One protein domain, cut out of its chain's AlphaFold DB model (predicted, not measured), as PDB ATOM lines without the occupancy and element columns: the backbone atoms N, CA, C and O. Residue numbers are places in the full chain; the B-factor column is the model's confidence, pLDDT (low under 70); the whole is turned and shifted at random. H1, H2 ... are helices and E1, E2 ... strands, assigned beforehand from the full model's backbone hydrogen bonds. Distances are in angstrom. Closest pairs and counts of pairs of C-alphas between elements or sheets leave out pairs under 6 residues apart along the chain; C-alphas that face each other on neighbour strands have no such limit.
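Overview. This is residues 95 to 139 of the 147 residues of an uncharacterized protein of Ensete ventricosum (UniProt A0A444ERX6). Little regular structure is here: a short helix, H1, at one end and a small hairpin of two strands, E1 and E2, at the other, with loops joining them and residues 137 to 138 folding back beside E2. The printed part has 45 residues, with H1, E1 and E2 in that order; its class is mixed, helices and strands, with only 15 residues in named elements. It is compact and rounded, with a radius of gyration of the C-alphas of 9.7 A and spans of 25 by 21 by 15 A.

Arrangement. Going along from Val 95, you first meet H1, residues 102 to 109, where every O i to N i+4 pair is within hydrogen-bond range. It is apart from E2, residues 129 to 131. E1, residues 120 to 123, and E2 form an antiparallel hairpin at 155 degrees; look for N 122 and O 130, 2.8 A apart and within hydrogen-bond range. Residues 129 to 130 of E2 also pair, antiparallel, with residues 137 to 138.

Along the chain. Find C-alpha 102 at (54.107, -94.292, -0.947); from there H1 runs 10.2 A to C-alpha 109. E1 runs 9.8 A from C-alpha 120, and E2 ends at C-alpha 131, (68.390, -84.208, -8.625).

Size, cuts and confidence. The farthest C-alphas, Lys 103 and Gly 135, are 25.6 A apart. The printed part has no cut; the link from H1 to E1 is short, that from E1 to E2 tight. Residues 125 to 126 have pLDDT under 70.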
ATOM      1  N   VAL A  95      64.280 -93.009  -6.861       82.94
ATOM      2  CA  VAL A  95      65.512 -92.835  -6.086       82.94
ATOM      3  C   VAL A  95      66.527 -93.878  -6.515       82.94
ATOM      4  O   VAL A  95      66.236 -95.074  -6.486       82.94
ATOM      5  N   ASN A  96      67.728 -93.444  -6.908       79.56
ATOM      6  CA  ASN A  96      68.795 -94.320  -7.408       79.56
ATOM      7  C   ASN A  96      68.283 -95.291  -8.493       79.56
ATOM      8  O   ASN A  96      68.601 -96.482  -8.500       79.56
ATOM      9  N   GLY A  97      67.410 -94.786  -9.370       74.62
ATOM     10  CA  GLY A  97      66.786 -95.559 -10.441       74.62
ATOM     11  C   GLY A  97      65.684 -96.531 -10.002       74.62
ATOM     12  O   GLY A  97      65.269 -97.338 -10.825       74.62
ATOM     13  N   ARG A  98      65.193 -96.479  -8.757       72.81
ATOM     14  CA  ARG A  98      64.082 -97.311  -8.259       72.81
ATOM     15  C   ARG A  98      62.889 -96.455  -7.875       72.81
ATOM     16  O   ARG A  98      63.049 -95.477  -7.157       72.81
ATOM     17  N   GLU A  99      61.693 -96.843  -8.293       81.94
ATOM     18  CA  GLU A  99      60.476 -96.160  -7.857       81.94
ATOM     19  C   GLU A  99      60.179 -96.405  -6.367       81.94
ATOM     20  O   GLU A  99      60.215 -97.540  -5.888       81.94
ATOM     21  N   LEU A 100      59.893 -95.334  -5.624       78.00
ATOM     22  CA  LEU A 100      59.549 -95.399  -4.203       78.00
ATOM     23  C   LEU A 100      58.100 -95.846  -3.988       78.00
ATOM     24  O   LEU A 100      57.173 -95.404  -4.672       78.00
ATOM     25  N   HIS A 101      57.882 -96.653  -2.950       81.31
ATOM     26  CA  HIS A 101      56.541 -96.902  -2.428       81.31
ATOM     27  C   HIS A 101      56.045 -95.667  -1.660       81.31
ATOM     28  O   HIS A 101      56.823 -94.988  -0.995       81.31
ATOM     29  N   GLN A 102      54.731 -95.418  -1.658       80.81
ATOM     30  CA  GLN A 102      54.107 -94.292  -0.947       80.81
ATOM     31  C   GLN A 102      54.565 -94.123   0.518       80.81
ATOM     32  O   GLN A 102      54.834 -93.003   0.932       80.81
ATOM     33  N   LYS A 103      54.731 -95.213   1.284       79.00
ATOM     34  CA  LYS A 103      55.192 -95.149   2.683       79.00
ATOM     35  C   LYS A 103      56.627 -94.641   2.805       79.00
ATOM     36  O   LYS A 103      56.916 -93.825   3.672       79.00
ATOM     37  N   ASP A 104      57.509 -95.123   1.938       79.75
ATOM     38  CA  ASP A 104      58.915 -94.725   1.942       79.75
ATOM     39  C   ASP A 104      59.064 -93.293   1.424       79.75
ATOM     40  O   ASP A 104      59.836 -92.516   1.980       79.75
ATOM     41  N   LEU A 105      58.259 -92.908   0.426       84.25
ATOM     42  CA  LEU A 105      58.176 -91.524  -0.028       84.25
ATOM     43  C   LEU A 105      57.754 -90.598   1.116       84.25
ATOM     44  O   LEU A 105      58.408 -89.586   1.333       84.25
ATOM     45  N   ASP A 106      56.721 -90.948   1.885       85.06
ATOM     46  CA  ASP A 106      56.270 -90.124   3.011       85.06
ATOM     47  C   ASP A 106      57.362 -89.980   4.094       85.06
ATOM     48  O   ASP A 106      57.539 -88.898   4.658       85.06
ATOM     49  N   LEU A 107      58.159 -91.032   4.340       85.44
ATOM     50  CA  LEU A 107      59.301 -90.989   5.266       85.44
ATOM     51  C   LEU A 107      60.452 -90.099   4.782       85.44
ATOM     52  O   LEU A 107      61.156 -89.513   5.609       85.44
ATOM     53  N   LEU A 108      60.686 -90.034   3.471       82.44
ATOM     54  CA  LEU A 108      61.726 -89.189   2.882       82.44
ATOM     55  C   LEU A 108      61.252 -87.742   2.751       82.44
ATOM     56  O   LEU A 108      62.008 -86.824   3.053       82.44
ATOM     57  N   VAL A 109      59.983 -87.526   2.404       85.75
ATOM     58  CA  VAL A 109      59.357 -86.198   2.387       85.75
ATOM     59  C   VAL A 109      59.375 -85.584   3.784       85.75
ATOM     60  O   VAL A 109      59.752 -84.426   3.937       85.75
ATOM     61  N   GLY A 110      59.076 -86.371   4.824       82.81
ATOM     62  CA  GLY A 110      59.200 -85.924   6.215       82.81
ATOM     63  C   GLY A 110      60.628 -85.542   6.631       82.81
ATOM     64  O   GLY A 110      60.799 -84.825   7.612       82.81
ATOM     65  N   ARG A 111      61.647 -85.992   5.888       82.38
ATOM     66  CA  ARG A 111      63.059 -85.627   6.085       82.38
ATOM     67  C   ARG A 111      63.530 -84.468   5.205       82.38
ATOM     68  O   ARG A 111      64.655 -84.028   5.392       82.38
ATOM     69  N   GLY A 112      62.703 -83.984   4.276       81.19
ATOM     70  CA  GLY A 112      63.045 -82.872   3.382       81.19
ATOM     71  C   GLY A 112      63.074 -83.212   1.891       81.19
ATOM     72  O   GLY A 112      63.373 -82.330   1.092       81.19
ATOM     73  N   LEU A 113      62.740 -84.443   1.477       84.50
ATOM     74  CA  LEU A 113      62.684 -84.780   0.050       84.50
ATOM     75  C   LEU A 113      61.492 -84.072  -0.625       84.50
ATOM     76  O   LEU A 113      60.367 -84.159  -0.121       84.50
ATOM     77  N   PRO A 114      61.670 -83.430  -1.792       82.31
ATOM     78  CA  PRO A 114      60.549 -82.883  -2.543       82.31
ATOM     79  C   PRO A 114      59.612 -84.000  -3.025       82.31
ATOM     80  O   PRO A 114      60.045 -85.021  -3.554       82.31
ATOM     81  N   ARG A 115      58.297 -83.794  -2.905       82.00
ATOM     82  CA  ARG A 115      57.267 -84.745  -3.377       82.00
ATOM     83  C   ARG A 115      56.966 -84.603  -4.881       82.00
ATOM     84  O   ARG A 115      55.863 -84.916  -5.333       82.00
ATOM     85  N   THR A 116      57.897 -84.065  -5.662       82.06
ATOM     86  CA  THR A 116      57.668 -83.758  -7.076       82.06
ATOM     87  C   THR A 116      57.587 -85.058  -7.877       82.06
ATOM     88  O   THR A 116      58.554 -85.815  -7.962       82.06
ATOM     89  N   ARG A 117      56.412 -85.340  -8.449       79.50
ATOM     90  CA  ARG A 117      56.176 -86.538  -9.269       79.50
ATOM     91  C   ARG A 117      56.917 -86.437 -10.602       79.50
ATOM     92  O   ARG A 117      56.962 -85.363 -11.191       79.50
ATOM     93  N   GLY A 118      57.419 -87.564 -11.098       80.00
ATOM     94  CA  GLY A 118      58.158 -87.649 -12.360       80.00
ATOM     95  C   GLY A 118      59.628 -87.244 -12.249       80.00
ATOM     96  O   GLY A 118      60.296 -87.138 -13.272       80.00
ATOM     97  N   THR A 119      60.120 -87.028 -11.028       83.00
ATOM     98  CA  THR A 119      61.505 -86.630 -10.761       83.00
ATOM     99  C   THR A 119      62.305 -87.825 -10.268       83.00
ATOM    100  O   THR A 119      61.786 -88.695  -9.555       83.00
ATOM    101  N   SER A 120      63.576 -87.863 -10.650       85.88
ATOM    102  CA  SER A 120      64.535 -88.850 -10.184       85.88
ATOM    103  C   SER A 120      65.600 -88.188  -9.321       85.88
ATOM    104  O   SER A 120      66.177 -87.169  -9.686       85.88
ATOM    105  N   TYR A 121      65.862 -88.789  -8.167       86.12
ATOM    106  CA  TYR A 121      66.860 -88.340  -7.211       86.12
ATOM    107  C   TYR A 121      67.955 -89.392  -7.055       86.12
ATOM    108  O   TYR A 121      67.693 -90.598  -7.048       86.12
ATOM    109  N   ILE A 122      69.194 -88.948  -6.886       84.50
ATOM    110  CA  ILE A 122      70.327 -89.791  -6.517       84.50
ATOM    111  C   ILE A 122      70.644 -89.497  -5.060       84.50
ATOM    112  O   ILE A 122      70.884 -88.355  -4.681       84.50
ATOM    113  N   ILE A 123      70.617 -90.537  -4.233       83.00
ATOM    114  CA  ILE A 123      70.855 -90.411  -2.798       83.00
ATOM    115  C   ILE A 123      72.083 -91.228  -2.437       83.00
ATOM    116  O   ILE A 123      72.116 -92.447  -2.629       83.00
ATOM    117  N   GLU A 124      73.078 -90.554  -1.878       77.44
ATOM    118  CA  GLU A 124      74.290 -91.187  -1.384       77.44
ATOM    119  C   GLU A 124      74.119 -91.704   0.050       77.44
ATOM    120  O   GLU A 124      73.319 -91.201   0.839       77.44
ATOM    121  N   ILE A 125      74.955 -92.670   0.439       69.81
ATOM    122  CA  ILE A 125      75.017 -93.195   1.818       69.81
ATOM    123  C   ILE A 125      75.373 -92.083   2.826       69.81
ATOM    124  O   ILE A 125      75.010 -92.160   4.000       69.81
ATOM    125  N   SER A 126      76.052 -91.031   2.359       69.00
ATOM    126  CA  SER A 126      76.366 -89.819   3.120       69.00
ATOM    127  C   SER A 126      75.118 -89.025   3.543       69.00
ATOM    128  O   SER A 126      75.210 -88.207   4.456       69.00
ATOM    129  N   GLY A 127      73.960 -89.280   2.921       74.88
ATOM    130  CA  GLY A 127      72.730 -88.506   3.099       74.88
ATOM    131  C   GLY A 127      72.592 -87.332   2.126       74.88
ATOM    132  O   GLY A 127      71.598 -86.609   2.205       74.88
ATOM    133  N   LYS A 128      73.559 -87.142   1.214       82.19
ATOM    134  CA  LYS A 128      73.469 -86.161   0.123       82.19
ATOM    135  C   LYS A 128      72.407 -86.579  -0.884       82.19
ATOM    136  O   LYS A 128      72.330 -87.757  -1.246       82.19
ATOM    137  N   VAL A 129      71.617 -85.610  -1.334       86.62
ATOM    138  CA  VAL A 129      70.567 -85.800  -2.335       86.62
ATOM    139  C   VAL A 129      70.879 -84.935  -3.538       86.62
ATOM    140  O   VAL A 129      71.116 -83.741  -3.405       86.62
ATOM    141  N   TRP A 130      70.835 -85.545  -4.710       85.38
ATOM    142  CA  TRP A 130      71.024 -84.885  -5.988       85.38
ATOM    143  C   TRP A 130      69.783 -85.083  -6.838       85.38
ATOM    144  O   TRP A 130      69.210 -86.173  -6.855       85.38
ATOM    145  N   ASP A 131      69.374 -84.055  -7.561       86.88
ATOM    146  CA  ASP A 131      68.390 -84.208  -8.625       86.88
ATOM    147  C   ASP A 131      69.092 -84.759  -9.878       86.88
ATOM    148  O   ASP A 131      70.069 -84.188 -10.358       86.88
ATOM    149  N   GLU A 132      68.633 -85.895 -10.407       82.69
ATOM    150  CA  GLU A 132      69.230 -86.520 -11.596       82.69
ATOM    151  C   GLU A 132      68.975 -85.689 -12.868       82.69
ATOM    152  O   GLU A 132      69.743 -85.774 -13.825       82.69
ATOM    153  N   SER A 133      67.909 -84.883 -12.893       81.69
ATOM    154  CA  SER A 133      67.508 -84.088 -14.055       81.69
ATOM    155  C   SER A 133      68.208 -82.731 -14.128       81.69
ATOM    156  O   SER A 133      68.626 -82.328 -15.216       81.69
ATOM    157  N   SER A 134      68.364 -82.038 -12.994       81.69
ATOM    158  CA  SER A 134      69.051 -80.739 -12.934       81.69
ATOM    159  C   SER A 134      70.525 -80.850 -12.538       81.69
ATOM    160  O   SER A 134      71.311 -79.962 -12.866       81.69
ATOM    161  N   GLY A 135      70.923 -81.934 -11.865       82.19
ATOM    162  CA  GLY A 135      72.256 -82.084 -11.278       82.19
ATOM    163  C   GLY A 135      72.481 -81.211 -10.038       82.19
ATOM    164  O   GLY A 135      73.623 -81.072  -9.598       82.19
ATOM    165  N   GLU A 136      71.430 -80.600  -9.486       83.06
ATOM    166  CA  GLU A 136      71.525 -79.754  -8.296       83.06
ATOM    167  C   GLU A 136      71.578 -80.595  -7.012       83.06
ATOM    168  O   GLU A 136      70.860 -81.590  -6.868       83.06
ATOM    169  N   GLU A 137      72.424 -80.179  -6.063       82.12
ATOM    170  CA  GLU A 137      72.449 -80.740  -4.709       82.12
ATOM    171  C   GLU A 137      71.282 -80.142  -3.912       82.12
ATOM    172  O   GLU A 137      71.188 -78.926  -3.735       82.12
ATOM    173  N   LEU A 138      70.384 -81.004  -3.444       81.06
ATOM    174  CA  LEU A 138      69.301 -80.646  -2.536       81.06
ATOM    175  C   LEU A 138      69.769 -80.777  -1.086       81.06
ATOM    176  O   LEU A 138      70.739 -81.478  -0.784       81.06
ATOM    177  N   ASP A 139      69.040 -80.124  -0.179       72.94
ATOM    178  CA  ASP A 139      69.327 -80.226   1.249       72.94
ATOM    179  C   ASP A 139      69.243 -81.696   1.697       72.94
ATOM    180  O   ASP A 139      68.306 -82.430   1.360       72.94
TER     181      ASP A 139